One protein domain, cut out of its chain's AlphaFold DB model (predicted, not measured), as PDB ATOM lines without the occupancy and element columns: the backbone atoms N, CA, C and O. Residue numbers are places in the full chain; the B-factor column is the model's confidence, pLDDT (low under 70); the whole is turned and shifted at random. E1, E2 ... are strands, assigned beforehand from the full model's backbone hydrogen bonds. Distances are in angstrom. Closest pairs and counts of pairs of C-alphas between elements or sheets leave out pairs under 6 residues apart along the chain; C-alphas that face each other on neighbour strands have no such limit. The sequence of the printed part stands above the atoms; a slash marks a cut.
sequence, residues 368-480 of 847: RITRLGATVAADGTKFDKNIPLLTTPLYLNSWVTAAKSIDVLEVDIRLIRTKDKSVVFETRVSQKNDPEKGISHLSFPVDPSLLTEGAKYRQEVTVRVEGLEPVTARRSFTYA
ATOM      1  N   ARG A 368      35.163   2.182  31.813       90.25
ATOM      2  CA  ARG A 368      35.556   3.588  31.660       90.25
ATOM      3  C   ARG A 368      36.843   3.858  32.424       90.25
ATOM      4  O   ARG A 368      37.006   3.434  33.562       90.25
ATOM      5  N   ILE A 369      37.732   4.636  31.816       91.88
ATOM      6  CA  ILE A 369      38.940   5.134  32.479       91.88
ATOM      7  C   ILE A 369      38.583   6.458  33.152       91.88
ATOM      8  O   ILE A 369      38.341   7.458  32.478       91.88
ATOM      9  N   THR A 370      38.528   6.473  34.480       90.38
ATOM     10  CA  THR A 370      38.094   7.647  35.252       90.38
ATOM     11  C   THR A 370      39.233   8.628  35.489       90.38
ATOM     12  O   THR A 370      39.018   9.841  35.555       90.38
ATOM     13  N   ARG A 371      40.471   8.129  35.594       91.25
ATOM     14  CA  ARG A 371      41.638   8.962  35.894       91.25
ATOM     15  C   ARG A 371      42.926   8.342  35.364       91.25
ATOM     16  O   ARG A 371      43.071   7.127  35.321       91.25
ATOM     17  N   LEU A 372      43.872   9.216  35.017       92.50
ATOM     18  CA  LEU A 372      45.262   8.890  34.687       92.50
ATOM     19  C   LEU A 372      46.215   9.766  35.509       92.50
ATOM     20  O   LEU A 372      45.971  10.975  35.647       92.50
ATOM     21  N   GLY A 373      47.285   9.163  36.021       89.50
ATOM     22  CA  GLY A 373      48.306   9.745  36.893       89.50
ATOM     23  C   GLY A 373      49.716   9.322  36.466       89.50
ATOM     24  O   GLY A 373      49.904   8.221  35.968       89.50
ATOM     25  N   ALA A 374      50.697  10.199  36.670       90.56
ATOM     26  CA  ALA A 374      52.118   9.874  36.574       90.56
ATOM     27  C   ALA A 374      52.792  10.476  37.815       90.56
ATOM     28  O   ALA A 374      52.769  11.700  37.969       90.56
ATOM     29  N   THR A 375      53.285   9.639  38.729       89.69
ATOM     30  CA  THR A 375      53.713  10.045  40.084       89.69
ATOM     31  C   THR A 375      54.925   9.265  40.573       89.69
ATOM     32  O   THR A 375      55.263   8.225  40.034       89.69
ATOM     33  N   VAL A 376      55.569   9.743  41.637       87.38
ATOM     34  CA  VAL A 376      56.694   9.043  42.293       87.38
ATOM     35  C   VAL A 376      56.260   7.937  43.261       87.38
ATOM     36  O   VAL A 376      57.096   7.186  43.744       87.38
ATOM     37  N   ALA A 377      54.961   7.851  43.552       87.44
ATOM     38  CA  ALA A 377      54.369   6.867  44.451       87.44
ATOM     39  C   ALA A 377      53.312   6.033  43.719       87.44
ATOM     40  O   ALA A 377      52.599   6.561  42.853       87.44
ATOM     41  N   ALA A 378      53.203   4.759  44.092       87.81
ATOM     42  CA  ALA A 378      52.275   3.810  43.489       87.81
ATOM     43  C   ALA A 378      50.802   4.178  43.745       87.81
ATOM     44  O   ALA A 378      49.970   4.046  42.859       87.81
ATOM     45  N   ASP A 379      50.480   4.733  44.910       84.81
ATOM     46  CA  ASP A 379      49.150   5.222  45.311       84.81
ATOM     47  C   ASP A 379      48.903   6.701  44.946       84.81
ATOM     48  O   ASP A 379      47.869   7.296  45.269       84.81
ATOM     49  N   GLY A 380      49.853   7.319  44.241       83.31
ATOM     50  CA  GLY A 380      49.834   8.737  43.922       83.31
ATOM     51  C   GLY A 380      48.637   9.124  43.056       83.31
ATOM     52  O   GLY A 380      48.586   8.848  41.860       83.31
ATOM     53  N   THR A 381      47.686   9.858  43.631       77.00
ATOM     54  CA  THR A 381      46.480  10.264  42.894       77.00
ATOM     55  C   THR A 381      46.732  11.459  41.962       77.00
ATOM     56  O   THR A 381      46.063  11.634  40.938       77.00
ATOM     57  N   LYS A 382      47.677  12.344  42.283       76.00
ATOM     58  CA  LYS A 382      47.839  13.637  41.603       76.00
ATOM     59  C   LYS A 382      48.557  13.497  40.259       76.00
ATOM     60  O   LYS A 382      49.640  12.953  40.181       76.00
ATOM     61  N   PHE A 383      47.986  14.046  39.189       79.88
ATOM     62  CA  PHE A 383      48.696  14.120  37.911       79.88
ATOM     63  C   PHE A 383      49.555  15.382  37.839       79.88
ATOM     64  O   PHE A 383      49.008  16.491  37.800       79.88
ATOM     65  N   ASP A 384      50.869  15.211  37.719       77.81
ATOM     66  CA  ASP A 384      51.806  16.315  37.547       77.81
ATOM     67  C   ASP A 384      52.220  16.484  36.077       77.81
ATOM     68  O   ASP A 384      52.634  15.559  35.385       77.81
ATOM     69  N   LYS A 385      52.092  17.716  35.563       84.94
ATOM     70  CA  LYS A 385      52.440  18.040  34.164       84.94
ATOM     71  C   LYS A 385      53.948  18.103  33.919       84.94
ATOM     72  O   LYS A 385      54.368  17.990  32.767       84.94
ATOM     73  N   ASN A 386      54.728  18.329  34.973       84.19
ATOM     74  CA  ASN A 386      56.185  18.368  34.949       84.19
ATOM     75  C   ASN A 386      56.678  17.441  36.057       84.19
ATOM     76  O   ASN A 386      56.483  17.744  37.232       84.19
ATOM     77  N   ILE A 387      57.274  16.324  35.667       85.25
ATOM     78  CA  ILE A 387      57.860  15.350  36.583       85.25
ATOM     79  C   ILE A 387      59.321  15.765  36.800       85.25
ATOM     80  O   ILE A 387      59.990  16.046  35.804       85.25
ATOM     81  N   PRO A 388      59.820  15.876  38.044       83.88
ATOM     82  CA  PRO A 388      61.227  16.191  38.288       83.88
ATOM     83  C   PRO A 388      62.141  15.051  37.815       83.88
ATOM     84  O   PRO A 388      61.665  13.986  37.432       83.88
ATOM     85  N   LEU A 389      63.455  15.278  37.825       86.00
ATOM     86  CA  LEU A 389      64.409  14.182  37.677       86.00
ATOM     87  C   LEU A 389      64.213  13.216  38.855       86.00
ATOM     88  O   LEU A 389      64.111  13.666  39.998       86.00
ATOM     89  N   LEU A 390      64.107  11.922  38.566       86.56
ATOM     90  CA  LEU A 390      63.806  10.897  39.563       86.56
ATOM     91  C   LEU A 390      64.972   9.926  39.690       86.56
ATOM     92  O   LEU A 390      65.517   9.490  38.682       86.56
ATOM     93  N   THR A 391      65.299   9.566  40.929       86.56
ATOM     94  CA  THR A 391      66.177   8.433  41.266       86.56
ATOM     95  C   THR A 391      65.383   7.153  41.542       86.56
ATOM     96  O   THR A 391      65.965   6.085  41.684       86.56
ATOM     97  N   THR A 392      64.055   7.256  41.615       89.94
ATOM     98  CA  THR A 392      63.116   6.155  41.845       89.94
ATOM     99  C   THR A 392      62.184   5.974  40.644       89.94
ATOM    100  O   THR A 392      62.030   6.909  39.850       89.94
ATOM    101  N   PRO A 393      61.536   4.802  40.492       93.88
ATOM    102  CA  PRO A 393      60.596   4.566  39.402       93.88
ATOM    103  C   PRO A 393      59.482   5.615  39.313       93.88
ATOM    104  O   PRO A 393      58.928   6.062  40.319       93.88
ATOM    105  N   LEU A 394      59.119   5.973  38.082       93.62
ATOM    106  CA  LEU A 394      57.913   6.740  37.792       93.62
ATOM    107  C   LEU A 394      56.724   5.780  37.721       93.62
ATOM    108  O   LEU A 394      56.700   4.903  36.871       93.62
ATOM    109  N   TYR A 395      55.698   5.979  38.533       95.25
ATOM    110  CA  TYR A 395      54.482   5.175  38.494       95.25
ATOM    111  C   TYR A 395      53.458   5.771  37.530       95.25
ATOM    112  O   TYR A 395      53.007   6.907  37.701       95.25
ATOM    113  N   LEU A 396      53.065   4.993  36.522       95.31
ATOM    114  CA  LEU A 396      51.911   5.269  35.674       95.31
ATOM    115  C   LEU A 396      50.667   4.689  36.339       95.31
ATOM    116  O   LEU A 396      50.473   3.478  36.386       95.31
ATOM    117  N   ASN A 397      49.823   5.579  36.840       94.06
ATOM    118  CA  ASN A 397      48.593   5.243  37.533       94.06
ATOM    119  C   ASN A 397      47.385   5.375  36.609       94.06
ATOM    120  O   ASN A 397      47.249   6.359  35.870       94.06
ATOM    121  N   SER A 398      46.477   4.408  36.681       93.38
ATOM    122  CA  SER A 398      45.183   4.445  36.005       93.38
ATOM    123  C   SER A 398      44.083   3.932  36.919       93.38
ATOM    124  O   SER A 398      44.267   2.945  37.625       93.38
ATOM    125  N   TRP A 399      42.932   4.594  36.873       93.81
ATOM    126  CA  TRP A 399      41.732   4.185  37.592       93.81
ATOM    127  C   TRP A 399      40.668   3.817  36.570       93.81
ATOM    128  O   TRP A 399      40.345   4.619  35.687       93.81
ATOM    129  N   VAL A 400      40.159   2.597  36.685       91.75
ATOM    130  CA  VAL A 400      39.183   2.018  35.765       91.75
ATOM    131  C   VAL A 400      37.941   1.630  36.554       91.75
ATOM    132  O   VAL A 400      38.035   1.008  37.607       91.75
ATOM    133  N   THR A 401      36.778   2.012  36.044       89.06
ATOM    134  CA  THR A 401      35.467   1.633  36.577       89.06
ATOM    135  C   THR A 401      34.772   0.776  35.535       89.06
ATOM    136  O   THR A 401      34.748   1.154  34.361       89.06
ATOM    137  N   ALA A 402      34.205  -0.352  35.945       87.06
ATOM    138  CA  ALA A 402      33.491  -1.261  35.061       87.06
ATOM    139  C   ALA A 402      32.196  -1.765  35.704       87.06
ATOM    140  O   ALA A 402      32.094  -1.805  36.929       87.06
ATOM    141  N   ALA A 403      31.224  -2.131  34.865       82.81
ATOM    142  CA  ALA A 403      29.964  -2.743  35.286       82.81
ATOM    143  C   ALA A 403      30.208  -4.050  36.056       82.81
ATOM    144  O   ALA A 403      31.176  -4.760  35.768       82.81
ATOM    145  N   LYS A 404      29.322  -4.405  36.996       79.56
ATOM    146  CA  LYS A 404      29.478  -5.634  37.802       79.56
ATOM    147  C   LYS A 404      29.435  -6.905  36.956       79.56
ATOM    148  O   LYS A 404      30.042  -7.899  37.325       79.56
ATOM    149  N   SER A 405      28.749  -6.851  35.817       80.31
ATOM    150  CA  SER A 405      28.646  -7.934  34.833       80.31
ATOM    151  C   SER A 405      29.931  -8.217  34.039       80.31
ATOM    152  O   SER A 405      29.934  -9.089  33.173       80.31
ATOM    153  N   ILE A 406      31.013  -7.469  34.270       85.38
ATOM    154  CA  ILE A 406      32.308  -7.687  33.619       85.38
ATOM    155  C   ILE A 406      33.248  -8.348  34.617       85.38
ATOM    156  O   ILE A 406      33.617  -7.712  35.598       85.38
ATOM    157  N   ASP A 407      33.684  -9.573  34.328       85.38
ATOM    158  CA  ASP A 407      34.591 -10.319  35.208       85.38
ATOM    159  C   ASP A 407      36.057  -9.904  35.044       85.38
ATOM    160  O   ASP A 407      36.815  -9.869  36.017       85.38
ATOM    161  N   VAL A 408      36.470  -9.587  33.814       91.12
ATOM    162  CA  VAL A 408      37.874  -9.349  33.449       91.12
ATOM    163  C   VAL A 408      38.013  -8.108  32.568       91.12
ATOM    164  O   VAL A 408      37.259  -7.903  31.615       91.12
ATOM    165  N   LEU A 409      39.005  -7.278  32.895       92.25
ATOM    166  CA  LEU A 409      39.409  -6.080  32.165       92.25
ATOM    167  C   LEU A 409      40.806  -6.288  31.575       92.25
ATOM    168  O   LEU A 409      41.766  -6.482  32.315       92.25
ATOM    169  N   GLU A 410      40.940  -6.169  30.259       95.62
ATOM    170  CA  GLU A 410      42.237  -6.193  29.580       95.62
ATOM    171  C   GLU A 410      42.756  -4.761  29.421       95.62
ATOM    172  O   GLU A 410      42.244  -3.986  28.608       95.62
ATOM    173  N   VAL A 411      43.765  -4.378  30.200       95.00
ATOM    174  CA  VAL A 411      44.287  -3.005  30.241       95.00
ATOM    175  C   VAL A 411      45.665  -2.939  29.586       95.00
ATOM    176  O   VAL A 411      46.615  -3.556  30.051       95.00
ATOM    177  N   ASP A 412      45.772  -2.171  28.504       96.31
ATOM    178  CA  ASP A 412      46.995  -1.889  27.740       96.31
ATOM    179  C   ASP A 412      47.464  -0.468  28.070       96.31
ATOM    180  O   ASP A 412      46.704   0.491  27.917       96.31
ATOM    181  N   ILE A 413      48.690  -0.324  28.567       95.88
ATOM    182  CA  ILE A 413      49.262   0.956  28.986       95.88
ATOM    183  C   ILE A 413      50.535   1.203  28.208       95.88
ATOM    184  O   ILE A 413      51.480   0.425  28.274       95.88
ATOM    185  N   ARG A 414      50.578   2.350  27.535       97.50
ATOM    186  CA  ARG A 414      51.704   2.800  26.725       97.50
ATOM    187  C   ARG A 414      52.190   4.152  27.189       97.50
ATOM    188  O   ARG A 414      51.403   5.069  27.436       97.50
ATOM    189  N   LEU A 415      53.503   4.314  27.225       97.31
ATOM    190  CA  LEU A 415      54.149   5.606  27.356       97.31
ATOM    191  C   LEU A 415      54.820   5.953  26.034       97.31
ATOM    192  O   LEU A 415      55.732   5.267  25.582       97.31
ATOM    193  N   ILE A 416      54.360   7.029  25.407       97.50
ATOM    194  CA  ILE A 416      54.778   7.416  24.060       97.50
ATOM    195  C   ILE A 416      55.537   8.734  24.134       97.50
ATOM    196  O   ILE A 416      55.008   9.741  24.618       97.50
ATOM    197  N   ARG A 417      56.760   8.776  23.615       97.00
ATOM    198  CA  ARG A 417      57.506  10.023  23.453       97.00
ATOM    199  C   ARG A 417      56.875  10.840  22.328       97.00
ATOM    200  O   ARG A 417      56.752  10.410  21.190       97.00
ATOM    201  N   THR A 418      56.431  12.053  22.641       94.12
ATOM    202  CA  THR A 418      55.570  12.821  21.721       94.12
ATOM    203  C   THR A 418      56.286  13.371  20.488       94.12
ATOM    204  O   THR A 418      55.620  13.622  19.489       94.12
ATOM    205  N   LYS A 419      57.609  13.577  20.553       91.62
ATOM    206  CA  LYS A 419      58.390  14.183  19.462       91.62
ATOM    207  C   LYS A 419      58.523  13.241  18.263       91.62
ATOM    208  O   LYS A 419      58.303  13.668  17.138       91.62
ATOM    209  N   ASP A 420      58.874  11.988  18.521       94.38
ATOM    210  CA  ASP A 420      59.150  10.958  17.511       94.38
ATOM    211  C   ASP A 420      58.077   9.856  17.472       94.38
ATOM    212  O   ASP A 420      58.126   8.987  16.609       94.38
ATOM    213  N   LYS A 421      57.083   9.915  18.370       94.50
ATOM    214  CA  LYS A 421      56.016   8.915  18.542       94.50
ATOM    215  C   LYS A 421      56.530   7.522  18.937       94.50
ATOM    216  O   LYS A 421      55.768   6.565  18.837       94.50
ATOM    217  N   SER A 422      57.771   7.406  19.416       95.12
ATOM    218  CA  SER A 422      58.318   6.137  19.907       95.12
ATOM    219  C   SER A 422      57.607   5.684  21.187       95.12
ATOM    220  O   SER A 422      57.307   6.498  22.067       95.12
ATOM    221  N   VAL A 423      57.312   4.387  21.290       96.56
ATOM    222  CA  VAL A 423      56.804   3.764  22.519       96.56
ATOM    223  C   VAL A 423      58.011   3.453  23.399       96.56
ATOM    224  O   VAL A 423      58.877   2.687  22.995       96.56
ATOM    225  N   VAL A 424      58.097   4.085  24.569       96.44
ATOM    226  CA  VAL A 424      59.209   3.890  25.520       96.44
ATOM    227  C   VAL A 424      58.869   2.898  26.630       96.44
ATOM    228  O   VAL A 424      59.762   2.424  27.318       96.44
ATOM    229  N   PHE A 425      57.585   2.596  26.813       97.06
ATOM    230  CA  PHE A 425      57.088   1.596  27.752       97.06
ATOM    231  C   PHE A 425      55.732   1.089  27.260       97.06
ATOM    232  O   PHE A 425      54.897   1.898  26.846       97.06
ATOM    233  N   GLU A 426      55.512  -0.221  27.315       97.00
ATOM    234  CA  GLU A 426      54.233  -0.868  27.025       97.00
ATOM    235  C   GLU A 426      54.043  -2.050  27.974       97.00
ATOM    236  O   GLU A 426      54.966  -2.830  28.193       97.00
ATOM    237  N   THR A 427      52.850  -2.175  28.542       96.06
ATOM    238  CA  THR A 427      52.460  -3.333  29.346       96.06
ATOM    239  C   THR A 427      50.985  -3.640  29.137       96.06
ATOM    240  O   THR A 427      50.186  -2.742  28.858       96.06
ATOM    241  N   ARG A 428      50.622  -4.915  29.266       95.56
ATOM    242  CA  ARG A 428      49.241  -5.390  29.205       95.56
ATOM    243  C   ARG A 428      48.956  -6.245  30.426       95.56
ATOM    244  O   ARG A 428      49.735  -7.142  30.734       95.56
ATOM    245  N   VAL A 429      47.843  -5.973  31.095       94.44
ATOM    246  CA  VAL A 429      47.414  -6.720  32.278       94.44
ATOM    247  C   VAL A 429      45.955  -7.106  32.155       94.44
ATOM    248  O   VAL A 429      45.111  -6.277  31.819       94.44
ATOM    249  N   SER A 430      45.689  -8.363  32.488       93.44
ATOM    250  CA  SER A 430      44.352  -8.888  32.713       93.44
ATOM    251  C   SER A 430      43.996  -8.694  34.187       93.44
ATOM    252  O   SER A 430      44.636  -9.269  35.069       93.44
ATOM    253  N   GLN A 431      43.032  -7.823  34.470       90.12
ATOM    254  CA  GLN A 431      42.616  -7.467  35.824       90.12
ATOM    255  C   GLN A 431      41.216  -8.016  36.091       90.12
ATOM    256  O   GLN A 431      40.264  -7.642  35.406       90.12
ATOM    257  N   LYS A 432      41.068  -8.842  37.134       89.50
ATOM    258  CA  LYS A 432      39.742  -9.241  37.620       89.50
ATOM    259  C   LYS A 432      39.019  -8.013  38.179       89.50
ATOM    260  O   LYS A 432      39.597  -7.276  38.985       89.50
ATOM    261  N   ASN A 433      37.785  -7.791  37.741       85.25
ATOM    262  CA  ASN A 433      36.949  -6.713  38.244       85.25
ATOM    263  C   ASN A 433      36.481  -7.051  39.665       85.25
ATOM    264  O   ASN A 433      35.988  -8.149  39.920       85.25
ATOM    265  N   ASP A 434      36.652  -6.107  40.583       80.62
ATOM    266  CA  ASP A 434      36.160  -6.207  41.955       80.62
ATOM    267  C   ASP A 434      34.912  -5.314  42.078       80.62
ATOM    268  O   ASP A 434      35.041  -4.092  42.245       80.62
ATOM    269  N   PRO A 435      33.699  -5.885  41.936       64.50
ATOM    270  CA  PRO A 435      32.462  -5.113  41.883       64.50
ATOM    271  C   PRO A 435      32.132  -4.401  43.202       64.50
ATOM    272  O   PRO A 435      31.297  -3.495  43.195       64.50
ATOM    273  N   GLU A 436      32.769  -4.772  44.320       66.38
ATOM    274  CA  GLU A 436      32.569  -4.122  45.621       66.38
ATOM    275  C   GLU A 436      33.401  -2.844  45.767       66.38
ATOM    276  O   GLU A 436      32.946  -1.874  46.373       66.38
ATOM    277  N   LYS A 437      34.598  -2.794  45.166       69.56
ATOM    278  CA  LYS A 437      35.470  -1.607  45.226       69.56
ATOM    279  C   LYS A 437      35.062  -0.505  44.251       69.56
ATOM    280  O   LYS A 437      35.463   0.643  44.437       69.56
ATOM    281  N   GLY A 438      34.313  -0.835  43.194       65.25
ATOM    282  CA  GLY A 438      33.790   0.096  42.180       65.25
ATOM    283  C   GLY A 438      34.843   0.793  41.297       65.25
ATOM    284  O   GLY A 438      34.537   1.233  40.190       65.25
ATOM    285  N   ILE A 439      36.097   0.897  41.742       79.50
ATOM    286  CA  ILE A 439      37.218   1.473  41.000       79.50
ATOM    287  C   ILE A 439      38.436   0.567  41.178       79.50
ATOM    288  O   ILE A 439      38.972   0.434  42.276       79.50
ATOM    289  N   SER A 440      38.921  -0.001  40.077       85.31
ATOM    290  CA  SER A 440      40.199  -0.707  40.028       85.31
ATOM    291  C   SER A 440      41.330   0.301  39.828       85.31
ATOM    292  O   SER A 440      41.364   1.020  38.824       85.31
ATOM    293  N   HIS A 441      42.251   0.380  40.788       92.25
ATOM    294  CA  HIS A 441      43.470   1.180  40.681       92.25
ATOM    295  C   HIS A 441      44.620   0.289  40.220       92.25
ATOM    296  O   HIS A 441      44.930  -0.715  40.853       92.25
ATOM    297  N   LEU A 442      45.238   0.669  39.106       92.50
ATOM    298  CA  LEU A 442      46.403  -0.005  38.549       92.50
ATOM    299  C   LEU A 442      47.594   0.949  38.564       92.50
ATOM    300  O   LEU A 442      47.459   2.115  38.175       92.50
ATOM    301  N   SER A 443      48.747   0.444  38.993       94.50
ATOM    302  CA  SER A 443      49.983   1.209  39.123       94.50
ATOM    303  C   SER A 443      51.148   0.453  38.506       94.50
ATOM    304  O   SER A 443      51.386  -0.703  38.848       94.50
ATOM    305  N   PHE A 444      51.874   1.113  37.604       95.06
ATOM    306  CA  PHE A 444      52.964   0.492  36.856       95.06
ATOM    307  C   PHE A 444      54.253   1.291  36.994       95.06
ATOM    308  O   PHE A 444      54.281   2.446  36.558       95.06
ATOM    309  N   PRO A 445      55.319   0.708  37.566       96.06
ATOM    310  CA  PRO A 445      56.609   1.372  37.643       96.06
ATOM    311  C   PRO A 445      57.260   1.442  36.255       96.06
ATOM    312  O   PRO A 445      57.288   0.467  35.508       96.06
ATOM    313  N   VAL A 446      57.808   2.607  35.926       95.81
ATOM    314  CA  VAL A 446      58.597   2.885  34.725       95.81
ATOM    315  C   VAL A 446      59.981   3.327  35.167       95.81
ATOM    316  O   VAL A 446      60.120   4.262  35.960       95.81
ATOM    317  N   ASP A 447      60.998   2.660  34.634       94.50
ATOM    318  CA  ASP A 447      62.394   2.992  34.894       94.50
ATOM    319  C   ASP A 447      62.717   4.409  34.362       94.50
ATOM    320  O   ASP A 447      62.496   4.685  33.175       94.50
ATOM    321  N   PRO A 448      63.228   5.330  35.207       91.81
ATOM    322  CA  PRO A 448      63.602   6.676  34.787       91.81
ATOM    323  C   PRO A 448      64.648   6.715  33.667       91.81
ATOM    324  O   PRO A 448      64.665   7.683  32.908       91.81
ATOM    325  N   SER A 449      65.483   5.680  33.517       92.62
ATOM    326  CA  SER A 449      66.493   5.585  32.451       92.62
ATOM    327  C   SER A 449      65.890   5.552  31.039       92.62
ATOM    328  O   SER A 449      66.531   5.973  30.075       92.62
ATOM    329  N   LEU A 450      64.619   5.149  30.907       93.25
ATOM    330  CA  LEU A 450      63.867   5.177  29.646       93.25
ATOM    331  C   LEU A 450      63.422   6.603  29.255       93.25
ATOM    332  O   LEU A 450      62.919   6.838  28.146       93.25
ATOM    333  N   LEU A 451      63.591   7.575  30.157       94.00
ATOM    334  CA  LEU A 451      63.109   8.941  30.015       94.00
ATOM    335  C   LEU A 451      64.258   9.923  29.759       94.00
ATOM    336  O   LEU A 451      65.138  10.154  30.576       94.00
ATOM    337  N   THR A 452      64.203  10.604  28.619       92.31
ATOM    338  CA  THR A 452      65.083  11.733  28.295       92.31
ATOM    339  C   THR A 452      64.639  13.021  28.995       92.31
ATOM    340  O   THR A 452      63.468  13.412  28.898       92.31
ATOM    341  N   GLU A 453      65.577  13.715  29.642       89.88
ATOM    342  CA  GLU A 453      65.358  15.031  30.250       89.88
ATOM    343  C   GLU A 453      64.826  16.056  29.232       89.88
ATOM    344  O   GLU A 453      65.244  16.121  28.076       89.88
ATOM    345  N   GLY A 454      63.835  16.847  29.652       84.88
ATOM    346  CA  GLY A 454      63.173  17.862  28.833       84.88
ATOM    347  C   GLY A 454      62.189  17.312  27.793       84.88
ATOM    348  O   GLY A 454      61.429  18.093  27.208       84.88
ATOM    349  N   ALA A 455      62.143  15.994  27.570       90.94
ATOM    350  CA  ALA A 455      61.220  15.380  26.624       90.94
ATOM    351  C   ALA A 455      59.786  15.311  27.173       90.94
ATOM    352  O   ALA A 455      59.531  15.203  28.375       90.94
ATOM    353  N   LYS A 456      58.818  15.373  26.253       94.44
ATOM    354  CA  LYS A 456      57.388  15.278  26.554       94.44
ATOM    355  C   LYS A 456      56.865  13.889  26.206       94.44
ATOM    356  O   LYS A 456      57.027  13.431  25.073       94.44
ATOM    357  N   TYR A 457      56.158  13.283  27.149       95.81
ATOM    358  CA  TYR A 457      55.583  11.947  27.051       95.81
ATOM    359  C   TYR A 457      54.057  12.002  27.071       95.81
ATOM    360  O   TYR A 457      53.452  12.961  27.565       95.81
ATOM    361  N   ARG A 458      53.422  10.981  26.503       97.12
ATOM    362  CA  ARG A 458      51.982  10.746  26.523       97.12
ATOM    363  C   ARG A 458      51.728   9.348  27.073       97.12
ATOM    364  O   ARG A 458      52.060   8.373  26.415       97.12
ATOM    365  N   GLN A 459      51.140   9.284  28.258       96.56
ATOM    366  CA  GLN A 459      50.514   8.081  28.782       96.56
ATOM    367  C   GLN A 459      49.233   7.834  27.983       96.56
ATOM    368  O   GLN A 459      48.415   8.745  27.810       96.56
ATOM    369  N   GLU A 460      49.073   6.624  27.484       97.56
ATOM    370  CA  GLU A 460      47.918   6.146  26.741       97.56
ATOM    371  C   GLU A 460      47.476   4.837  27.384       97.56
ATOM    372  O   GLU A 460      48.287   3.939  27.556       97.56
ATOM    373  N   VAL A 461      46.218   4.770  27.809       97.06
ATOM    374  CA  VAL A 461      45.642   3.590  28.457       97.06
ATOM    375  C   VAL A 461      44.432   3.169  27.654       97.06
ATOM    376  O   VAL A 461      43.554   3.999  27.416       97.06
ATOM    377  N   THR A 462      44.388   1.907  27.252       96.94
ATOM    378  CA  THR A 462      43.283   1.298  26.518       96.94
ATOM    379  C   THR A 462      42.737   0.137  27.334       96.94
ATOM    380  O   THR A 462      43.461  -0.808  27.623       96.94
ATOM    381  N   VAL A 463      41.459   0.202  27.690       95.75
ATOM    382  CA  VAL A 463      40.738  -0.880  28.366       95.75
ATOM    383  C   VAL A 463      39.905  -1.618  27.325       95.75
ATOM    384  O   VAL A 463      39.116  -0.995  26.611       95.75
ATOM    385  N   ARG A 464      40.093  -2.931  27.231       95.31
ATOM    386  CA  ARG A 464      39.333  -3.846  26.379       95.31
ATOM    387  C   ARG A 464      38.507  -4.767  27.265       95.31
ATOM    388  O   ARG A 464      38.980  -5.251  28.289       95.31
ATOM    389  N   VAL A 465      37.271  -4.994  26.852       92.56
ATOM    390  CA  VAL A 465      36.347  -5.931  27.487       92.56
ATOM    391  C   VAL A 465      35.680  -6.706  26.368       92.56
ATOM    392  O   VAL A 465      35.324  -6.124  25.345       92.56
ATOM    393  N   GLU A 466      35.524  -8.012  26.546       89.31
ATOM    394  CA  GLU A 466      34.851  -8.853  25.563       89.31
ATOM    395  C   GLU A 466      33.439  -8.326  25.259       89.31
ATOM    396  O   GLU A 466      32.663  -8.038  26.170       89.31
ATOM    397  N   GLY A 467      33.111  -8.171  23.975       85.06
ATOM    398  CA  GLY A 467      31.815  -7.650  23.535       85.06
ATOM    399  C   GLY A 467      31.617  -6.136  23.689       85.06
ATOM    400  O   GLY A 467      30.515  -5.661  23.428       85.06
ATOM    401  N   LEU A 468      32.643  -5.368  24.087       88.75
ATOM    402  CA  LEU A 468      32.603  -3.900  24.132       88.75
ATOM    403  C   LEU A 468      33.705  -3.267  23.278       88.75
ATOM    404  O   LEU A 468      34.824  -3.773  23.193       88.75
ATOM    405  N   GLU A 469      33.406  -2.098  22.711       90.44
ATOM    406  CA  GLU A 469      34.407  -1.273  22.031       90.44
ATOM    407  C   GLU A 469      35.512  -0.816  23.008       90.44
ATOM    408  O   GLU A 469      35.204  -0.363  24.118       90.44
ATOM    409  N   PRO A 470      36.804  -0.887  22.623       94.00
ATOM    410  CA  PRO A 470      37.907  -0.469  23.483       94.00
ATOM    411  C   PRO A 470      37.824   1.005  23.893       94.00
ATOM    412  O   PRO A 470      37.728   1.906  23.056       94.00
ATOM    413  N   VAL A 471      37.986   1.285  25.185       94.00
ATOM    414  CA  VAL A 471      37.995   2.657  25.711       94.00
ATOM    415  C   VAL A 471      39.426   3.123  25.914       94.00
ATOM    416  O   VAL A 471      40.183   2.504  26.653       94.00
ATOM    417  N   THR A 472      39.803   4.238  25.280       96.06
ATOM    418  CA  THR A 472      41.165   4.789  25.358       96.06
ATOM    419  C   THR A 472      41.191   6.174  25.997       96.06
ATOM    420  O   THR A 472      40.477   7.081  25.570       96.06
ATOM    421  N   ALA A 473      42.076   6.377  26.973       95.62
ATOM    422  CA  ALA A 473      42.358   7.670  27.586       95.62
ATOM    423  C   ALA A 473      43.830   8.050  27.400       95.62
ATOM    424  O   ALA A 473      44.720   7.203  27.388       95.62
ATOM    425  N   ARG A 474      44.098   9.352  27.251       96.38
ATOM    426  CA  ARG A 474      45.445   9.876  26.984       96.38
ATOM    427  C   ARG A 474      45.760  11.067  27.874       96.38
ATOM    428  O   ARG A 474      44.931  11.962  28.036       96.38
ATOM    429  N   ARG A 475      46.988  11.139  28.387       95.19
ATOM    430  CA  ARG A 475      47.468  12.287  29.168       95.19
ATOM    431  C   ARG A 475      48.955  12.532  28.954       95.19
ATOM    432  O   ARG A 475      49.717  11.593  28.793       95.19
ATOM    433  N   SER A 476      49.385  13.795  28.930       95.19
ATOM    434  CA  SER A 476      50.784  14.145  28.638       95.19
ATOM    435  C   SER A 476      51.475  14.900  29.764       95.19
ATOM    436  O   SER A 476      50.898  15.842  30.312       95.19
ATOM    437  N   PHE A 477      52.734  14.548  30.019       92.81
ATOM    438  CA  PHE A 477      53.630  15.203  30.973       92.81
ATOM    439  C   PHE A 477      55.008  15.456  30.343       92.81
ATOM    440  O   PHE A 477      55.315  14.942  29.268       92.81
ATOM    441  N   THR A 478      55.831  16.278  30.990       90.31
ATOM    442  CA  THR A 478      57.225  16.534  30.592       90.31
ATOM    443  C   THR A 478      58.162  16.027  31.681       90.31
ATOM    444  O   THR A 478      57.914  16.318  32.850       90.31
ATOM    445  N   TYR A 479      59.205  15.280  31.319       90.50
ATOM    446  CA  TYR A 479      60.161  14.704  32.271       90.50
ATOM    447  C   TYR A 479      61.363  15.626  32.491       90.50
ATOM    448  O   TYR A 479      61.881  16.197  31.533       90.50
ATOM    449  N   ALA A 480      61.767  15.807  33.748       76.81
ATOM    450  CA  ALA A 480      62.885  16.624  34.221       76.81
ATOM    451  C   ALA A 480      62.940  18.070  33.676       76.81
ATOM    452  O   ALA A 480      63.944  18.766  33.796       76.81
TER     453      ALA A 480
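Overview. This is residues 368 to 480 of the 847 residues of an uncharacterized protein of Alphaproteobacteria bacterium (UniProt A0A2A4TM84). A twisted sheet of four strands and a smaller sheet of three strands lie face to face as an elongated sandwich, their strands running at 29 degrees to each other. The stretch 376 to 393 loops out from the smaller sheet, and its residues 386 to 387 pair with the last strand, E7, of the larger one. The printed part has 113 residues with seven named strands, E1 to E7 along the chain, and no named helix: all strand. The sheets run E4 - E3 - E6 - E7 and E1 - E2 - E5, both antiparallel. The whole is compact, with a radius of gyration of the C-alphas of 14.2 A and spans of 44 by 27 by 18 A.

Along the chain. In the larger sheet, E4 is residues 423 to 432, 26.2 A long, E3 408 to 417, 29.3 A, E6 456 to 465, 29.9 A, and E7 468 to 479, 34.2 A, ending at C-alpha 479 (60.161, 14.704, 32.271). In the smaller, E1 is residues 368 to 375, 21.0 A, beginning at C-alpha 368 (35.556, 3.588, 31.660), E2 394 to 402, 25.8 A, and E5 440 to 446, 19.5 A.

Arrangement. Within hydrogen-bond range are N 412 and O 462 of E3 and E6, 2.8 A, N 411 and O 429 of the hairpin E3 and E4, 2.8 A, and N 461 and O 473 of the hairpin E6 and E7, 2.9 A. In the other sheet, N 373 and O 397 of the hairpin E1 and E2 are within hydrogen-bond range at 2.8 A, and so are N 398 and O 442 of the antiparallel neighbours E2 and E5 at 2.9 A. Between the sheets, the closest C-alphas of E1 and E7 are those of Ile 369 and Ala 473, 6.5 A apart. E4 and E7, the edge strands of the larger sheet, are apart.

Size, cuts and confidence. The C-alphas of Ser 405 and Glu 453 are the two farthest apart, 43.5 A. The printed part has no cut. The link E1 to E2, 18 residues, is long. Residues 435 to 438 have pLDDT under 70.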